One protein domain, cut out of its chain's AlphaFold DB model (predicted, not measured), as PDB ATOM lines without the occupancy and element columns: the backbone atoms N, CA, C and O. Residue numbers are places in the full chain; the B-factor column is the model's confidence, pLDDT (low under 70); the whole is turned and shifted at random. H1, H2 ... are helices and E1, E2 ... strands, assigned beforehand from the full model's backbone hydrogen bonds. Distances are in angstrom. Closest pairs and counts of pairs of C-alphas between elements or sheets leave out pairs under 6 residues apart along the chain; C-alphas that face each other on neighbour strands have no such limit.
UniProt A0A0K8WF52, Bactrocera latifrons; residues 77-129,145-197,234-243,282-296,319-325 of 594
ATOM      1  N   LYS A  77     112.884 259.631 314.636       54.81
ATOM      2  CA  LYS A  77     113.308 258.714 313.559       54.81
ATOM      3  C   LYS A  77     114.401 257.740 314.021       54.81
ATOM      4  O   LYS A  77     114.318 256.550 313.721       54.81
ATOM      5  N   ASN A  78     115.381 258.200 314.804       58.75
ATOM      6  CA  ASN A  78     116.448 257.334 315.317       58.75
ATOM      7  C   ASN A  78     116.000 256.402 316.456       58.75
ATOM      8  O   ASN A  78     116.486 255.274 316.530       58.75
ATOM      9  N   ALA A  79     115.042 256.812 317.296       61.56
ATOM     10  CA  ALA A  79     114.550 255.987 318.406       61.56
ATOM     11  C   ALA A  79     113.894 254.666 317.952       61.56
ATOM     12  O   ALA A  79     113.867 253.693 318.704       61.56
ATOM     13  N   ASN A  80     113.387 254.617 316.716       72.69
ATOM     14  CA  ASN A  80     112.685 253.457 316.162       72.69
ATOM     15  C   ASN A  80     113.562 252.587 315.244       72.69
ATOM     16  O   ASN A  80     113.103 251.555 314.752       72.69
ATOM     17  N   LYS A  81     114.834 252.959 315.034       81.44
ATOM     18  CA  LYS A  81     115.751 252.271 314.110       81.44
ATOM     19  C   LYS A  81     115.916 250.784 314.437       81.44
ATOM     20  O   LYS A  81     115.929 249.964 313.526       81.44
ATOM     21  N   HIS A  82     115.998 250.438 315.723       82.75
ATOM     22  CA  HIS A  82     116.112 249.045 316.161       82.75
ATOM     23  C   HIS A  82     114.877 248.222 315.769       82.75
ATOM     24  O   HIS A  82     115.012 247.123 315.244       82.75
ATOM     25  N   ILE A  83     113.670 248.761 315.973       82.94
ATOM     26  CA  ILE A  83     112.410 248.062 315.676       82.94
ATOM     27  C   ILE A  83     112.279 247.829 314.168       82.94
ATOM     28  O   ILE A  83     112.041 246.703 313.750       82.94
ATOM     29  N   ARG A  84     112.523 248.868 313.355       84.38
ATOM     30  CA  ARG A  84     112.419 248.802 311.886       84.38
ATOM     31  C   ARG A  84     113.343 247.760 311.260       84.38
ATOM     32  O   ARG A  84     112.976 247.129 310.281       84.38
ATOM     33  N   LYS A  85     114.545 247.598 311.816       86.75
ATOM     34  CA  LYS A  85     115.514 246.599 311.347       86.75
ATOM     35  C   LYS A  85     115.218 245.190 311.858       86.75
ATOM     36  O   LYS A  85     115.669 244.225 311.252       86.75
ATOM     37  N   SER A  86     114.499 245.075 312.974       87.94
ATOM     38  CA  SER A  86     114.273 243.790 313.642       87.94
ATOM     39  C   SER A  86     112.971 243.113 313.234       87.94
ATOM     40  O   SER A  86     112.941 241.890 313.248       87.94
ATOM     41  N   ILE A  87     111.915 243.873 312.909       92.38
ATOM     42  CA  ILE A  87     110.564 243.336 312.680       92.38
ATOM     43  C   ILE A  87     110.033 243.705 311.295       92.38
ATOM     44  O   ILE A  87     109.995 244.883 310.936       92.38
ATOM     45  N   THR A  88     109.497 242.710 310.588       94.38
ATOM     46  CA  THR A  88     108.523 242.897 309.502       94.38
ATOM     47  C   THR A  88     107.136 242.511 310.003       94.38
ATOM     48  O   THR A  88     106.960 241.458 310.617       94.38
ATOM     49  N   VAL A  89     106.139 243.359 309.755       95.31
ATOM     50  CA  VAL A  89     104.747 243.070 310.122       95.31
ATOM     51  C   VAL A  89     104.044 242.403 308.954       95.31
ATOM     52  O   VAL A  89     104.118 242.899 307.835       95.31
ATOM     53  N   VAL A  90     103.349 241.297 309.214       96.06
ATOM     54  CA  VAL A  90     102.642 240.536 308.182       96.06
ATOM     55  C   VAL A  90     101.167 240.401 308.546       96.06
ATOM     56  O   VAL A  90     100.826 239.901 309.619       96.06
ATOM     57  N   PHE A  91     100.287 240.799 307.629       94.94
ATOM     58  CA  PHE A  91      98.850 240.560 307.718       94.94
ATOM     59  C   PHE A  91      98.471 239.372 306.843       94.94
ATOM     60  O   PHE A  91      98.623 239.408 305.623       94.94
ATOM     61  N   ARG A  92      97.957 238.319 307.484       93.44
ATOM     62  CA  ARG A  92      97.494 237.097 306.807       93.44
ATOM     63  C   ARG A  92      96.045 236.732 307.126       93.44
ATOM     64  O   ARG A  92      95.351 236.178 306.276       93.44
ATOM     65  N   SER A  93      95.594 237.037 308.343       90.94
ATOM     66  CA  SER A  93      94.251 236.716 308.836       90.94
ATOM     67  C   SER A  93      93.297 237.902 308.660       90.94
ATOM     68  O   SER A  93      93.029 238.633 309.617       90.94
ATOM     69  N   PHE A  94      92.759 238.066 307.453       92.00
ATOM     70  CA  PHE A  94      91.699 239.027 307.130       92.00
ATOM     71  C   PHE A  94      90.775 238.452 306.047       92.00
ATOM     72  O   PHE A  94      91.081 237.426 305.436       92.00
ATOM     73  N   TYR A  95      89.638 239.107 305.806       91.38
ATOM     74  CA  TYR A  95      88.683 238.703 304.775       91.38
ATOM     75  C   TYR A  95      88.382 239.863 303.823       91.38
ATOM     76  O   TYR A  95      88.123 240.984 304.247       91.38
ATOM     77  N   ASN A  96      88.351 239.591 302.518       89.81
ATOM     78  CA  ASN A  96      88.177 240.645 301.509       89.81
ATOM     79  C   ASN A  96      86.822 241.365 301.613       89.81
ATOM     80  O   ASN A  96      86.745 242.561 301.366       89.81
ATOM     81  N   PHE A  97      85.760 240.656 302.007       90.38
ATOM     82  CA  PHE A  97      84.403 241.209 302.054       90.38
ATOM     83  C   PHE A  97      84.139 242.127 303.259       90.38
ATOM     84  O   PHE A  97      83.189 242.902 303.221       90.38
ATOM     85  N   GLU A  98      84.928 242.024 304.332       91.12
ATOM     86  CA  GLU A  98      84.828 242.890 305.511       91.12
ATOM     87  C   GLU A  98      86.177 242.875 306.250       91.12
ATOM     88  O   GLU A  98      86.578 241.837 306.783       91.12
ATOM     89  N   ASN A  99      86.883 244.011 306.254       91.75
ATOM     90  CA  ASN A  99      88.188 244.167 306.901       91.75
ATOM     91  C   ASN A  99      88.423 245.591 307.433       91.75
ATOM     92  O   ASN A  99      87.718 246.530 307.062       91.75
ATOM     93  N   ASP A 100      89.419 245.742 308.308       93.31
ATOM     94  CA  ASP A 100      89.887 247.015 308.886       93.31
ATOM     95  C   ASP A 100      91.397 247.210 308.634       93.31
ATOM     96  O   ASP A 100      92.127 247.789 309.450       93.31
ATOM     97  N   LEU A 101      91.885 246.693 307.499       91.81
ATOM     98  CA  LEU A 101      93.311 246.648 307.176       91.81
ATOM     99  C   LEU A 101      93.915 248.046 307.066       91.81
ATOM    100  O   LEU A 101      94.934 248.314 307.695       91.81
ATOM    101  N   LYS A 102      93.274 248.950 306.312       90.94
ATOM    102  CA  LYS A 102      93.783 250.310 306.079       90.94
ATOM    103  C   LYS A 102      94.050 251.044 307.395       90.94
ATOM    104  O   LYS A 102      95.174 251.463 307.640       90.94
ATOM    105  N   ALA A 103      93.056 251.100 308.280       91.75
ATOM    106  CA  ALA A 103      93.191 251.785 309.562       91.75
ATOM    107  C   ALA A 103      94.181 251.088 310.515       91.75
ATOM    108  O   ALA A 103      94.833 251.754 311.318       91.75
ATOM    109  N   SER A 104      94.318 249.759 310.426       93.19
ATOM    110  CA  SER A 104      95.321 249.011 311.198       93.19
ATOM    111  C   SER A 104      96.749 249.314 310.721       93.19
ATOM    112  O   SER A 104      97.647 249.497 311.544       93.19
ATOM    113  N   ILE A 105      96.957 249.404 309.403       92.00
ATOM    114  CA  ILE A 105      98.246 249.753 308.790       92.00
ATOM    115  C   ILE A 105      98.597 251.217 309.078       92.00
ATOM    116  O   ILE A 105      99.721 251.497 309.488       92.00
ATOM    117  N   ASP A 106      97.640 252.137 308.935       91.31
ATOM    118  CA  ASP A 106      97.844 253.560 309.218       91.31
ATOM    119  C   ASP A 106      98.261 253.773 310.680       91.31
ATOM    120  O   ASP A 106      99.299 254.377 310.941       91.31
ATOM    121  N   ASN A 107      97.552 253.154 311.632       92.75
ATOM    122  CA  ASN A 107      97.907 253.216 313.051       92.75
ATOM    123  C   ASN A 107      99.330 252.702 313.336       92.75
ATOM    124  O   ASN A 107     100.072 253.297 314.121       92.75
ATOM    125  N   LEU A 108      99.727 251.603 312.695       91.38
ATOM    126  CA  LEU A 108     101.060 251.032 312.845       91.38
ATOM    127  C   LEU A 108     102.145 251.985 312.324       91.38
ATOM    128  O   LEU A 108     103.158 252.196 312.997       91.38
ATOM    129  N   LEU A 109     101.921 252.575 311.148       88.75
ATOM    130  CA  LEU A 109     102.864 253.490 310.513       88.75
ATOM    131  C   LEU A 109     102.885 254.887 311.154       88.75
ATOM    132  O   LEU A 109     103.880 255.599 311.009       88.75
ATOM    133  N   ASP A 110     101.830 255.291 311.861       89.06
ATOM    134  CA  ASP A 110     101.811 256.509 312.680       89.06
ATOM    135  C   ASP A 110     102.712 256.360 313.919       89.06
ATOM    136  O   ASP A 110     103.437 257.283 314.294       89.06
ATOM    137  N   ILE A 111     102.730 255.173 314.535       88.19
ATOM    138  CA  ILE A 111     103.531 254.892 315.740       88.19
ATOM    139  C   ILE A 111     104.991 254.594 315.385       88.19
ATOM    140  O   ILE A 111     105.924 255.049 316.061       88.19
ATOM    141  N   VAL A 112     105.201 253.807 314.329       86.50
ATOM    142  CA  VAL A 112     106.521 253.461 313.805       86.50
ATOM    143  C   VAL A 112     106.547 253.803 312.314       86.50
ATOM    144  O   VAL A 112     106.210 252.954 311.491       86.50
ATOM    145  N   PRO A 113     107.002 255.017 311.936       84.62
ATOM    146  CA  PRO A 113     107.119 255.368 310.524       84.62
ATOM    147  C   PRO A 113     108.074 254.395 309.824       84.62
ATOM    148  O   PRO A 113     108.957 253.850 310.486       84.62
ATOM    149  N   ASN A 114     107.941 254.205 308.516       83.81
ATOM    150  CA  ASN A 114     108.842 253.410 307.667       83.81
ATOM    151  C   ASN A 114     109.069 251.970 308.163       83.81
ATOM    152  O   ASN A 114     110.180 251.440 308.085       83.81
ATOM    153  N   LEU A 115     108.042 251.361 308.750       87.31
ATOM    154  CA  LEU A 115     108.055 249.951 309.111       87.31
ATOM    155  C   LEU A 115     107.719 249.110 307.875       87.31
ATOM    156  O   LEU A 115     106.815 249.463 307.127       87.31
ATOM    157  N   SER A 116     108.422 247.994 307.675       90.25
ATOM    158  CA  SER A 116     108.094 247.068 306.589       90.25
ATOM    159  C   SER A 116     106.804 246.318 306.922       90.25
ATOM    160  O   SER A 116     106.752 245.583 307.914       90.25
ATOM    161  N   VAL A 117     105.775 246.516 306.099       92.31
ATOM    162  CA  VAL A 117     104.471 245.860 306.227       92.31
ATOM    163  C   VAL A 117     104.208 245.027 304.982       92.31
ATOM    164  O   VAL A 117     104.348 245.495 303.853       92.31
ATOM    165  N   LEU A 118     103.803 243.783 305.191       93.50
ATOM    166  CA  LEU A 118     103.486 242.833 304.142       93.50
ATOM    167  C   LEU A 118     102.054 242.328 304.324       93.50
ATOM    168  O   LEU A 118     101.684 241.851 305.393       93.50
ATOM    169  N   VAL A 119     101.241 242.413 303.280       93.31
ATOM    170  CA  VAL A 119      99.879 241.873 303.270       93.31
ATOM    171  C   VAL A 119      99.847 240.678 302.328       93.31
ATOM    172  O   VAL A 119     100.120 240.813 301.133       93.31
ATOM    173  N   LEU A 120      99.543 239.503 302.876       93.00
ATOM    174  CA  LEU A 120      99.497 238.247 302.136       93.00
ATOM    175  C   LEU A 120      98.069 237.948 301.687       93.00
ATOM    176  O   LEU A 120      97.168 237.783 302.510       93.00
ATOM    177  N   LEU A 121      97.881 237.856 300.377       90.56
ATOM    178  CA  LEU A 121      96.608 237.594 299.717       90.56
ATOM    179  C   LEU A 121      96.572 236.130 299.240       90.56
ATOM    180  O   LEU A 121      97.586 235.601 298.801       90.56
ATOM    181  N   GLU A 122      95.411 235.471 299.287       83.62
ATOM    182  CA  GLU A 122      95.219 234.132 298.679       83.62
ATOM    183  C   GLU A 122      94.863 234.195 297.187       83.62
ATOM    184  O   GLU A 122      94.942 233.196 296.476       83.62
ATOM    185  N   GLY A 123      94.432 235.362 296.722       84.56
ATOM    186  CA  GLY A 123      94.007 235.620 295.356       84.56
ATOM    187  C   GLY A 123      93.767 237.113 295.164       84.56
ATOM    188  O   GLY A 123      94.041 237.915 296.058       84.56
ATOM    189  N   THR A 124      93.228 237.501 294.013       84.19
ATOM    190  CA  THR A 124      92.880 238.899 293.741       84.19
ATOM    191  C   THR A 124      91.735 239.346 294.656       84.19
ATOM    192  O   THR A 124      90.632 238.793 294.558       84.19
ATOM    193  N   PRO A 125      91.958 240.307 295.569       84.38
ATOM    194  CA  PRO A 125      90.926 240.726 296.496       84.38
ATOM    195  C   PRO A 125      89.837 241.505 295.759       84.38
ATOM    196  O   PRO A 125      90.127 242.366 294.930       84.38
ATOM    197  N   TYR A 126      88.583 241.199 296.084       80.81
ATOM    198  CA  TYR A 126      87.432 241.974 295.640       80.81
ATOM    199  C   TYR A 126      86.534 242.307 296.845       80.81
ATOM    200  O   TYR A 126      86.112 241.374 297.542       80.81
ATOM    201  N   PRO A 127      86.240 243.597 297.106       84.75
ATOM    202  CA  PRO A 127      86.685 244.778 296.350       84.75
ATOM    203  C   PRO A 127      88.219 244.974 296.382       84.75
ATOM    204  O   PRO A 127      88.865 244.478 297.311       84.75
ATOM    205  N   PRO A 128      88.818 245.643 295.374       83.12
ATOM    206  CA  PRO A 128      90.260 245.873 295.336       83.12
ATOM    207  C   PRO A 128      90.740 246.607 296.590       83.12
ATOM    208  O   PRO A 128      90.204 247.652 296.954       83.12
ATOM    209  N   VAL A 129      91.758 246.060 297.252       77.94
ATOM    210  CA  VAL A 129      92.386 246.693 298.417       77.94
ATOM    211  C   VAL A 129      93.500 247.597 297.904       77.94
ATOM    212  O   VAL A 129      94.623 247.145 297.696       77.94
ATOM    213  N   VAL A 145     104.708 249.407 302.443       88.19
ATOM    214  CA  VAL A 145     103.612 248.439 302.416       88.19
ATOM    215  C   VAL A 145     103.629 247.694 301.084       88.19
ATOM    216  O   VAL A 145     103.536 248.310 300.022       88.19
ATOM    217  N   ARG A 146     103.716 246.364 301.135       89.12
ATOM    218  CA  ARG A 146     103.696 245.491 299.951       89.12
ATOM    219  C   ARG A 146     102.551 244.487 300.035       89.12
ATOM    220  O   ARG A 146     102.278 243.942 301.102       89.12
ATOM    221  N   PHE A 147     101.915 244.218 298.900       89.19
ATOM    222  CA  PHE A 147     100.884 243.193 298.753       89.19
ATOM    223  C   PHE A 147     101.457 242.039 297.937       89.19
ATOM    224  O   PHE A 147     101.899 242.247 296.809       89.19
ATOM    225  N   ILE A 148     101.460 240.833 298.501       89.31
ATOM    226  CA  ILE A 148     101.934 239.625 297.817       89.31
ATOM    227  C   ILE A 148     100.774 238.647 297.713       89.31
ATOM    228  O   ILE A 148     100.108 238.351 298.703       89.31
ATOM    229  N   ASN A 149     100.539 238.151 296.503       89.62
ATOM    230  CA  ASN A 149      99.593 237.073 296.264       89.62
ATOM    231  C   ASN A 149     100.324 235.733 296.391       89.62
ATOM    232  O   ASN A 149     101.307 235.513 295.691       89.62
ATOM    233  N   LEU A 150      99.841 234.870 297.286       87.50
ATOM    234  CA  LEU A 150     100.340 233.509 297.500       87.50
ATOM    235  C   LEU A 150      99.829 232.528 296.432       87.50
ATOM    236  O   LEU A 150     100.319 231.404 296.341       87.50
ATOM    237  N   GLY A 151      98.815 232.922 295.656       85.75
ATOM    238  CA  GLY A 151      98.306 232.129 294.546       85.75
ATOM    239  C   GLY A 151      99.339 231.979 293.429       85.75
ATOM    240  O   GLY A 151     100.134 232.881 293.171       85.75
ATOM    241  N   PHE A 152      99.297 230.836 292.748       87.56
ATOM    242  CA  PHE A 152     100.128 230.585 291.577       87.56
ATOM    243  C   PHE A 152      99.827 231.600 290.462       87.56
ATOM    244  O   PHE A 152      98.665 231.828 290.124       87.56
ATOM    245  N   ASP A 153     100.877 232.189 289.892       87.81
ATOM    246  CA  ASP A 153     100.808 233.174 288.813       87.81
ATOM    247  C   ASP A 153     101.936 232.887 287.815       87.81
ATOM    248  O   ASP A 153     103.112 232.895 288.178       87.81
ATOM    249  N   VAL A 154     101.573 232.616 286.560       90.19
ATOM    250  CA  VAL A 154     102.510 232.208 285.500       90.19
ATOM    251  C   VAL A 154     103.468 233.343 285.120       90.19
ATOM    252  O   VAL A 154     104.545 233.088 284.590       90.19
ATOM    253  N   GLN A 155     103.098 234.600 285.385       91.81
ATOM    254  CA  GLN A 155     103.899 235.763 284.991       91.81
ATOM    255  C   GLN A 155     105.005 236.116 285.993       91.81
ATOM    256  O   GLN A 155     105.892 236.905 285.669       91.81
ATOM    257  N   LYS A 156     104.958 235.571 287.213       88.38
ATOM    258  CA  LYS A 156     105.869 235.938 288.305       88.38
ATOM    259  C   LYS A 156     106.933 234.878 288.525       88.38
ATOM    260  O   LYS A 156     106.693 233.685 288.361       88.38
ATOM    261  N   THR A 157     108.118 235.314 288.946       89.62
ATOM    262  CA  THR A 157     109.190 234.378 289.304       89.62
ATOM    263  C   THR A 157     108.892 233.691 290.645       89.62
ATOM    264  O   THR A 157     108.177 234.250 291.484       89.62
ATOM    265  N   PRO A 158     109.472 232.505 290.914       85.56
ATOM    266  CA  PRO A 158     109.306 231.823 292.201       85.56
ATOM    267  C   PRO A 158     109.702 232.685 293.409       85.56
ATOM    268  O   PRO A 158     109.060 232.621 294.453       85.56
ATOM    269  N   GLU A 159     110.719 233.537 293.263       85.56
ATOM    270  CA  GLU A 159     111.148 234.468 294.313       85.56
ATOM    271  C   GLU A 159     110.102 235.553 294.595       85.56
ATOM    272  O   GLU A 159     109.891 235.915 295.749       85.56
ATOM    273  N   GLN A 160     109.406 236.037 293.561       85.06
ATOM    274  CA  GLN A 160     108.332 237.026 293.698       85.06
ATOM    275  C   GLN A 160     107.060 236.439 294.326       85.06
ATOM    276  O   GLN A 160     106.299 237.171 294.960       85.06
ATOM    277  N   LEU A 161     106.821 235.137 294.151       83.88
ATOM    278  CA  LEU A 161     105.709 234.412 294.779       83.88
ATOM    279  C   LEU A 161     106.022 233.992 296.221       83.88
ATOM    280  O   LEU A 161     105.114 233.802 297.031       83.88
ATOM    281  N   ASN A 162     107.304 233.862 296.566       87.38
ATOM    282  CA  ASN A 162     107.723 233.442 297.890       87.38
ATOM    283  C   ASN A 162     107.620 234.589 298.909       87.38
ATOM    284  O   ASN A 162     108.459 235.489 298.967       87.38
ATOM    285  N   ALA A 163     106.628 234.506 299.797       88.81
ATOM    286  CA  ALA A 163     106.438 235.468 300.880       88.81
ATOM    287  C   ALA A 163     107.662 235.612 301.802       88.81
ATOM    288  O   ALA A 163     107.915 236.707 302.302       88.81
ATOM    289  N   LEU A 164     108.438 234.542 302.016       90.75
ATOM    290  CA  LEU A 164     109.631 234.585 302.870       90.75
ATOM    291  C   LEU A 164     110.792 235.342 302.217       90.75
ATOM    292  O   LEU A 164     111.589 235.943 302.932       90.75
ATOM    293  N   ALA A 165     110.880 235.361 300.883       88.44
ATOM    294  CA  ALA A 165     111.931 236.087 300.168       88.44
ATOM    295  C   ALA A 165     111.788 237.610 300.327       88.44
ATOM    296  O   ALA A 165     112.783 238.332 300.352       88.44
ATOM    297  N   ALA A 166     110.557 238.098 300.510       87.56
ATOM    298  CA  ALA A 166     110.284 239.510 300.763       87.56
ATOM    299  C   ALA A 166     110.644 239.964 302.192       87.56
ATOM    300  O   ALA A 166     110.651 241.169 302.467       87.56
ATOM    301  N   ILE A 167     110.914 239.034 303.111       91.38
ATOM    302  CA  ILE A 167     111.171 239.316 304.525       91.38
ATOM    303  C   ILE A 167     112.682 239.281 304.779       91.38
ATOM    304  O   ILE A 167     113.315 238.231 304.736       91.38
ATOM    305  N   HIS A 168     113.259 240.443 305.090       88.75
ATOM    306  CA  HIS A 168     114.703 240.593 305.338       88.75
ATOM    307  C   HIS A 168     115.058 240.825 306.814       88.75
ATOM    308  O   HIS A 168     116.228 240.963 307.163       88.75
ATOM    309  N   THR A 169     114.056 240.930 307.682       91.56
ATOM    310  CA  THR A 169     114.237 241.185 309.114       91.56
ATOM    311  C   THR A 169     114.450 239.879 309.884       91.56
ATOM    312  O   THR A 169     114.194 238.798 309.361       91.56
ATOM    313  N   LYS A 170     114.939 239.964 311.130       91.00
ATOM    314  CA  LYS A 170     115.152 238.774 311.977       91.00
ATOM    315  C   LYS A 170     113.834 238.172 312.473       91.00
ATOM    316  O   LYS A 170     113.695 236.957 312.538       91.00
ATOM    317  N   TYR A 171     112.864 239.021 312.807       93.31
ATOM    318  CA  TYR A 171     111.589 238.609 313.380       93.31
ATOM    319  C   TYR A 171     110.412 239.035 312.507       93.31
ATOM    320  O   TYR A 171     110.397 240.116 311.917       93.31
ATOM    321  N   VAL A 172     109.371 238.212 312.501       95.06
ATOM    322  CA  VAL A 172     108.096 238.511 311.854       95.06
ATOM    323  C   VAL A 172     107.013 238.626 312.908       95.06
ATOM    324  O   VAL A 172     106.829 237.721 313.722       95.06
ATOM    325  N   LEU A 173     106.284 239.738 312.871       95.75
ATOM    326  CA  LEU A 173     105.100 239.958 313.689       95.75
ATOM    327  C   LEU A 173     103.850 239.727 312.834       95.75
ATOM    328  O   LEU A 173     103.463 240.577 312.032       95.75
ATOM    329  N   LEU A 174     103.225 238.568 313.011       96.12
ATOM    330  CA  LEU A 174     101.972 238.185 312.370       96.12
ATOM    331  C   LEU A 174     100.827 238.855 313.134       96.12
ATOM    332  O   LEU A 174     100.579 238.539 314.304       96.12
ATOM    333  N   LEU A 175     100.141 239.790 312.482       95.75
ATOM    334  CA  LEU A 175      99.001 240.498 313.057       95.75
ATOM    335  C   LEU A 175      97.686 240.009 312.430       95.75
ATOM    336  O   LEU A 175      97.607 239.835 311.207       95.75
ATOM    337  N   PRO A 176      96.635 239.794 313.243       94.31
ATOM    338  CA  PRO A 176      95.283 239.638 312.725       94.31
ATOM    339  C   PRO A 176      94.758 240.990 312.217       94.31
ATOM    340  O   PRO A 176      95.398 242.024 312.388       94.31
ATOM    341  N   ASP A 177      93.579 241.000 311.604       91.88
ATOM    342  CA  ASP A 177      92.899 242.244 311.240       91.88
ATOM    343  C   ASP A 177      92.372 243.024 312.469       91.88
ATOM    344  O   ASP A 177      92.194 242.478 313.568       91.88
ATOM    345  N   SER A 178      92.093 244.313 312.267       92.69
ATOM    346  CA  SER A 178      91.533 245.246 313.251       92.69
ATOM    347  C   SER A 178      92.402 245.376 314.496       92.69
ATOM    348  O   SER A 178      91.963 245.102 315.616       92.69
ATOM    349  N   VAL A 179      93.658 245.765 314.308       93.44
ATOM    350  CA  VAL A 179      94.638 245.926 315.390       93.44
ATOM    351  C   VAL A 179      94.881 247.401 315.636       93.44
ATOM    352  O   VAL A 179      94.953 248.190 314.693       93.44
ATOM    353  N   ARG A 180      95.008 247.774 316.911       92.94
ATOM    354  CA  ARG A 180      95.460 249.100 317.325       92.94
ATOM    355  C   ARG A 180      96.593 248.955 318.329       92.94
ATOM    356  O   ARG A 180      96.486 248.265 319.344       92.94
ATOM    357  N   LEU A 181      97.701 249.614 318.038       89.94
ATOM    358  CA  LEU A 181      98.821 249.755 318.949       89.94
ATOM    359  C   LEU A 181      98.675 251.081 319.696       89.94
ATOM    360  O   LEU A 181      98.293 252.097 319.125       89.94
ATOM    361  N   THR A 182      98.969 251.069 320.992       86.12
ATOM    362  CA  THR A 182      98.931 252.276 321.834       86.12
ATOM    363  C   THR A 182     100.299 252.925 321.954       86.12
ATOM    364  O   THR A 182     100.413 254.145 322.003       86.12
ATOM    365  N   SER A 183     101.364 252.121 322.019       84.94
ATOM    366  CA  SER A 183     102.721 252.627 322.200       84.94
ATOM    367  C   SER A 183     103.779 251.720 321.578       84.94
ATOM    368  O   SER A 183     103.676 250.493 321.587       84.94
ATOM    369  N   LYS A 184     104.874 252.339 321.122       84.75
ATOM    370  CA  LYS A 184     106.079 251.632 320.655       84.75
ATOM    371  C   LYS A 184     106.786 250.830 321.753       84.75
ATOM    372  O   LYS A 184     107.496 249.872 321.458       84.75
ATOM    373  N   ASN A 185     106.595 251.211 323.017       87.62
ATOM    374  CA  ASN A 185     107.237 250.567 324.164       87.62
ATOM    375  C   ASN A 185     106.799 249.105 324.293       87.62
ATOM    376  O   ASN A 185     107.592 248.260 324.700       87.62
ATOM    377  N   LEU A 186     105.560 248.798 323.908       88.56
ATOM    378  CA  LEU A 186     105.035 247.440 323.915       88.56
ATOM    379  C   LEU A 186     105.800 246.535 322.938       88.56
ATOM    380  O   LEU A 186     106.269 245.474 323.337       88.56
ATOM    381  N   LEU A 187     106.041 247.000 321.706       88.62
ATOM    382  CA  LEU A 187     106.854 246.274 320.718       88.62
ATOM    383  C   LEU A 187     108.286 246.039 321.215       88.62
ATOM    384  O   LEU A 187     108.835 244.957 321.032       88.62
ATOM    385  N   GLN A 188     108.885 247.025 321.891       88.75
ATOM    386  CA  GLN A 188     110.216 246.864 322.480       88.75
ATOM    387  C   GLN A 188     110.237 245.826 323.604       88.75
ATOM    388  O   GLN A 188     111.200 245.072 323.701       88.75
ATOM    389  N   LYS A 189     109.202 245.768 324.450       89.62
ATOM    390  CA  LYS A 189     109.099 244.752 325.506       89.62
ATOM    391  C   LYS A 189     108.932 243.349 324.922       89.62
ATOM    392  O   LYS A 189     109.626 242.448 325.371       89.62
ATOM    393  N   ILE A 190     108.097 243.182 323.896       89.62
ATOM    394  CA  ILE A 190     107.911 241.887 323.218       89.62
ATOM    395  C   ILE A 190     109.229 241.431 322.569       89.62
ATOM    396  O   ILE A 190     109.627 240.277 322.707       89.62
ATOM    397  N   LEU A 191     109.960 242.353 321.927       88.88
ATOM    398  CA  LEU A 191     111.299 242.071 321.401       88.88
ATOM    399  C   LEU A 191     112.306 241.709 322.492       88.88
ATOM    400  O   LEU A 191     113.222 240.935 322.241       88.88
ATOM    401  N   ARG A 192     112.192 242.276 323.693       87.75
ATOM    402  CA  ARG A 192     113.047 241.862 324.808       87.75
ATOM    403  C   ARG A 192     112.687 240.458 325.262       87.75
ATOM    404  O   ARG A 192     113.609 239.677 325.394       87.75
ATOM    405  N   GLU A 193     111.403 240.130 325.383       86.00
ATOM    406  CA  GLU A 193     110.929 238.814 325.832       86.00
ATOM    407  C   GLU A 193     111.458 237.667 324.956       86.00
ATOM    408  O   GLU A 193     112.044 236.704 325.456       86.00
ATOM    409  N   ILE A 194     111.336 237.804 323.629       85.38
ATOM    410  CA  ILE A 194     111.831 236.782 322.694       85.38
ATOM    411  C   ILE A 194     113.359 236.627 322.765       85.38
ATOM    412  O   ILE A 194     113.882 235.534 322.563       85.38
ATOM    413  N   ASN A 195     114.085 237.692 323.113       83.25
ATOM    414  CA  ASN A 195     115.541 237.659 323.260       83.25
ATOM    415  C   ASN A 195     115.991 237.210 324.666       83.25
ATOM    416  O   ASN A 195     117.033 236.571 324.788       83.25
ATOM    417  N   SER A 196     115.236 237.521 325.725       75.62
ATOM    418  CA  SER A 196     115.619 237.299 327.127       75.62
ATOM    419  C   SER A 196     115.378 235.878 327.610       75.62
ATOM    420  O   SER A 196     116.102 235.415 328.485       75.62
ATOM    421  N   ALA A 197     114.409 235.166 327.038       58.06
ATOM    422  CA  ALA A 197     114.104 233.784 327.406       58.06
ATOM    423  C   ALA A 197     115.131 232.761 326.853       58.06
ATOM    424  O   ALA A 197     114.744 231.725 326.323       58.06
ATOM    425  N   VAL A 234     116.940 229.944 317.567       65.94
ATOM    426  CA  VAL A 234     116.120 229.922 318.763       65.94
ATOM    427  C   VAL A 234     114.688 229.535 318.369       65.94
ATOM    428  O   VAL A 234     113.931 230.347 317.841       65.94
ATOM    429  N   ARG A 235     114.293 228.287 318.651       80.31
ATOM    430  CA  ARG A 235     112.952 227.740 318.360       80.31
ATOM    431  C   ARG A 235     111.897 228.251 319.341       80.31
ATOM    432  O   ARG A 235     111.373 227.504 320.178       80.31
ATOM    433  N   ARG A 236     111.602 229.549 319.263       84.06
ATOM    434  CA  ARG A 236     110.658 230.233 320.155       84.06
ATOM    435  C   ARG A 236     109.642 231.067 319.400       84.06
ATOM    436  O   ARG A 236     109.923 231.668 318.364       84.06
ATOM    437  N   LEU A 237     108.461 231.128 319.991       90.31
ATOM    438  CA  LEU A 237     107.324 231.884 319.515       90.31
ATOM    439  C   LEU A 237     106.670 232.618 320.684       90.31
ATOM    440  O   LEU A 237     106.476 232.047 321.761       90.31
ATOM    441  N   VAL A 238     106.311 233.882 320.468       91.88
ATOM    442  CA  VAL A 238     105.623 234.709 321.464       91.88
ATOM    443  C   VAL A 238     104.221 235.036 320.963       91.88
ATOM    444  O   VAL A 238     104.046 235.590 319.880       91.88
ATOM    445  N   ILE A 239     103.220 234.701 321.769       93.38
ATOM    446  CA  ILE A 239     101.801 234.949 321.520       93.38
ATOM    447  C   ILE A 239     101.405 236.200 322.293       93.38
ATOM    448  O   ILE A 239     101.564 236.247 323.507       93.38
ATOM    449  N   VAL A 240     100.864 237.207 321.616       92.81
ATOM    450  CA  VAL A 240     100.422 238.457 322.246       92.81
ATOM    451  C   VAL A 240      98.892 238.536 322.197       92.81
ATOM    452  O   VAL A 240      98.330 238.664 321.105       92.81
ATOM    453  N   PRO A 241      98.194 238.440 323.341       92.62
ATOM    454  CA  PRO A 241      96.734 238.494 323.393       92.62
ATOM    455  C   PRO A 241      96.185 239.909 323.137       92.62
ATOM    456  O   PRO A 241      96.915 240.899 323.169       92.62
ATOM    457  N   PHE A 242      94.876 240.016 322.900       92.31
ATOM    458  CA  PHE A 242      94.155 241.283 322.727       92.31
ATOM    459  C   PHE A 242      93.268 241.597 323.933       92.31
ATOM    460  O   PHE A 242      92.828 240.692 324.635       92.31
ATOM    461  N   ALA A 243      93.008 242.880 324.178       89.38
ATOM    462  CA  ALA A 243      92.243 243.348 325.332       89.38
ATOM    463  C   ALA A 243      90.762 242.928 325.286       89.38
ATOM    464  O   ALA A 243      90.171 242.690 326.336       89.38
ATOM    465  N   HIS A 282      94.759 236.993 318.708       93.62
ATOM    466  CA  HIS A 282      96.136 237.154 319.172       93.62
ATOM    467  C   HIS A 282      97.063 237.494 318.006       93.62
ATOM    468  O   HIS A 282      96.732 237.261 316.843       93.62
ATOM    469  N   ALA A 283      98.212 238.071 318.336       94.81
ATOM    470  CA  ALA A 283      99.324 238.310 317.433       94.81
ATOM    471  C   ALA A 283     100.450 237.323 317.743       94.81
ATOM    472  O   ALA A 283     100.540 236.810 318.859       94.81
ATOM    473  N   ILE A 284     101.302 237.054 316.761       95.31
ATOM    474  CA  ILE A 284     102.373 236.063 316.879       95.31
ATOM    475  C   ILE A 284     103.687 236.714 316.463       95.31
ATOM    476  O   ILE A 284     103.795 237.207 315.344       95.31
ATOM    477  N   LEU A 285     104.688 236.704 317.341       94.44
ATOM    478  CA  LEU A 285     106.064 237.060 317.002       94.44
ATOM    479  C   LEU A 285     106.904 235.784 316.897       94.44
ATOM    480  O   LEU A 285     106.917 234.969 317.820       94.44
ATOM    481  N   VAL A 286     107.613 235.631 315.784       93.69
ATOM    482  CA  VAL A 286     108.419 234.441 315.480       93.69
ATOM    483  C   VAL A 286     109.695 234.826 314.729       93.69
ATOM    484  O   VAL A 286     109.727 235.842 314.033       93.69
ATOM    485  N   ASP A 287     110.757 234.039 314.894       92.00
ATOM    486  CA  ASP A 287     112.005 234.182 314.136       92.00
ATOM    487  C   ASP A 287     111.820 233.706 312.683       92.00
ATOM    488  O   ASP A 287     111.175 232.690 312.413       92.00
ATOM    489  N   VAL A 288     112.390 234.439 311.730       91.62
ATOM    490  CA  VAL A 288     112.352 234.082 310.306       91.62
ATOM    491  C   VAL A 288     113.091 232.775 310.021       91.62
ATOM    492  O   VAL A 288     112.681 232.042 309.123       91.62
ATOM    493  N   GLY A 289     114.135 232.443 310.784       88.81
ATOM    494  CA  GLY A 289     114.807 231.143 310.705       88.81
ATOM    495  C   GLY A 289     113.834 229.992 310.955       88.81
ATOM    496  O   GLY A 289     113.761 229.064 310.157       88.81
ATOM    497  N   VAL A 290     112.987 230.124 311.980       88.81
ATOM    498  CA  VAL A 290     111.947 229.138 312.309       88.81
ATOM    499  C   VAL A 290     110.890 229.053 311.206       88.81
ATOM    500  O   VAL A 290     110.466 227.962 310.842       88.81
ATOM    501  N   LEU A 291     110.481 230.185 310.621       91.31
ATOM    502  CA  LEU A 291     109.523 230.186 309.509       91.31
ATOM    503  C   LEU A 291     110.040 229.453 308.263       91.31
ATOM    504  O   LEU A 291     109.233 228.880 307.537       91.31
ATOM    505  N   LYS A 292     111.358 229.464 308.020       90.44
ATOM    506  CA  LYS A 292     111.994 228.748 306.900       90.44
ATOM    507  C   LYS A 292     112.071 227.235 307.117       90.44
ATOM    508  O   LYS A 292     112.170 226.503 306.140       90.44
ATOM    509  N   GLU A 293     112.034 226.774 308.367       89.56
ATOM    510  CA  GLU A 293     112.010 225.343 308.708       89.56
ATOM    511  C   GLU A 293     110.619 224.718 308.495       89.56
ATOM    512  O   GLU A 293     110.497 223.502 308.346       89.56
ATOM    513  N   LEU A 294     109.556 225.533 308.485       91.38
ATOM    514  CA  LEU A 294     108.183 225.054 308.328       91.38
ATOM    515  C   LEU A 294     107.844 224.801 306.848       91.38
ATOM    516  O   LEU A 294     108.160 225.645 306.009       91.38
ATOM    517  N   PRO A 295     107.137 223.700 306.514       91.81
ATOM    518  CA  PRO A 295     106.787 223.378 305.129       91.81
ATOM    519  C   PRO A 295     105.983 224.471 304.422       91.81
ATOM    520  O   PRO A 295     106.250 224.773 303.263       91.81
ATOM    521  N   ASP A 296     104.984 225.045 305.099       91.25
ATOM    522  CA  ASP A 296     104.189 226.136 304.539       91.25
ATOM    523  C   ASP A 296     103.590 227.002 305.672       91.25
ATOM    524  O   ASP A 296     102.503 226.715 306.194       91.25
ATOM    525  N   VAL A 319     103.063 232.865 326.144       88.94
ATOM    526  CA  VAL A 319     102.006 233.884 326.106       88.94
ATOM    527  C   VAL A 319     102.508 235.137 326.812       88.94
ATOM    528  O   VAL A 319     102.893 235.096 327.978       88.94
ATOM    529  N   PHE A 320     102.506 236.258 326.102       89.25
ATOM    530  CA  PHE A 320     102.939 237.543 326.622       89.25
ATOM    531  C   PHE A 320     101.868 238.135 327.555       89.25
ATOM    532  O   PHE A 320     100.692 238.161 327.190       89.25
ATOM    533  N   PRO A 321     102.242 238.659 328.736       86.50
ATOM    534  CA  PRO A 321     101.271 239.098 329.741       86.50
ATOM    535  C   PRO A 321     100.533 240.400 329.394       86.50
ATOM    536  O   PRO A 321      99.480 240.673 329.965       86.50
ATOM    537  N   GLN A 322     101.069 241.240 328.501       88.81
ATOM    538  CA  GLN A 322     100.407 242.490 328.097       88.81
ATOM    539  C   GLN A 322      99.621 242.287 326.801       88.81
ATOM    540  O   GLN A 322     100.001 241.493 325.943       88.81
ATOM    541  N   THR A 323      98.546 243.054 326.640       91.81
ATOM    542  CA  THR A 323      97.597 242.904 325.534       91.81
ATOM    543  C   THR A 323      97.703 244.027 324.503       91.81
ATOM    544  O   THR A 323      97.926 245.187 324.858       91.81
ATOM    545  N   PHE A 324      97.446 243.713 323.233       92.94
ATOM    546  CA  PHE A 324      97.148 244.712 322.203       92.94
ATOM    547  C   PHE A 324      95.706 245.221 322.291       92.94
ATOM    548  O   PHE A 324      94.855 244.591 322.916       92.94
ATOM    549  N   GLN A 325      95.433 246.379 321.681       92.69
ATOM    550  CA  GLN A 325      94.081 246.929 321.611       92.69
ATOM    551  C   GLN A 325      93.376 246.469 320.338       92.69
ATOM    552  O   GLN A 325      93.988 246.283 319.279       92.69
TER     553      GLN A 325
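Overview. This is residues 77 to 129, 145 to 197, 234 to 243, 282 to 296 and 319 to 325 of the 594 residues of a protein of Bactrocera latifrons (UniProt A0A0K8WF52). A strongly twisted sheet of six strands spans the domain, with helices H2 and H4 over different parts of one face and the short helix H5 on the opposite face. The short H1 only grazes the sheet, and beyond the E3 edge a loop around H3 sticks out with residues 154 to 159. The printed part has 138 residues, in the order H1 E1 H2 E2 E3 H3 E4 H4 E5 E6 H5; the class is mixed, helices and strands. The mixed sheet runs E3 E2 E1 E4 E6 E5. The whole is compact, with a radius of gyration of the C-alphas of 15.0 A and spans of 44 by 32 by 29 A.

Along the chain. The strands are E1, residues 87 to 93, 18.0 A long; E2, 117 to 121; E3, 145 to 149; E4, 171 to 176, 16.4 A; E5, 236 to 241, 16.5 A; and E6, 282 to 287, 16.9 A. The helices are H1, residues 81 to 86; H2, 101 to 111, 15.7 A; H3, 158 to 161; H4, 184 to 196, 18.4 A; and H5, 288 to 293. C-alpha 81 begins H1 at (115.751, 252.271, 314.110), C-alpha 87 begins E1 at (110.564, 243.336, 312.680), and C-alpha 293 ends H5 at (112.010, 225.343, 308.708).

Arrangement. E1 and E4 are parallel at 31 degrees, with N 90 and O 173 2.9 A apart, within hydrogen-bond range. E2 is parallel to E1, with N 118 and O 89 at 2.8 A, and E3 is parallel to E2, with N 146 and O 117 at 2.9 A. E6 is antiparallel to E4, with N 172 and O 286 at 2.8 A, and to E5, with N 238 and O 285 at 2.9 A. E1, H2, E2 form a strand-helix-strand unit, two parallel neighbour strands with a helix between, its crossover right-handed; E3, H3, E4 form a split one, with E2 and E1 between its strands, also right-handed. H2, at a height over the sheet of 9.7 A, runs along the strands, at 14 degrees to E1 on the local plane. H4, on the same face at 9.2 A, lies over E6 and runs slantwise to it at 50 degrees on the local plane. H5 lies over none of the strands. H1 and H4 are close but not clearly touching, the closest C-alphas, of Ile 83 and Gln 188, being 7.2 A apart. Every O i to N i+4 pair is within hydrogen-bond range in H1, H2, H4 and H5; H3 is too short for one.

Size, cuts and confidence. The C-alphas farthest apart, of Gln 155 and Pro 321, are 45.0 A apart. Four cuts leave C-alpha gaps of 12.0 A from 129 to 145, 9.7 A from 197 to 234, 9.6 A from 243 to 282 and 23.0 A from 296 to 319. Of the links that are printed whole, none is long. The mean pLDDT of the printed part is 88.2; residues 77 to 79, 197 and 234 are under 70.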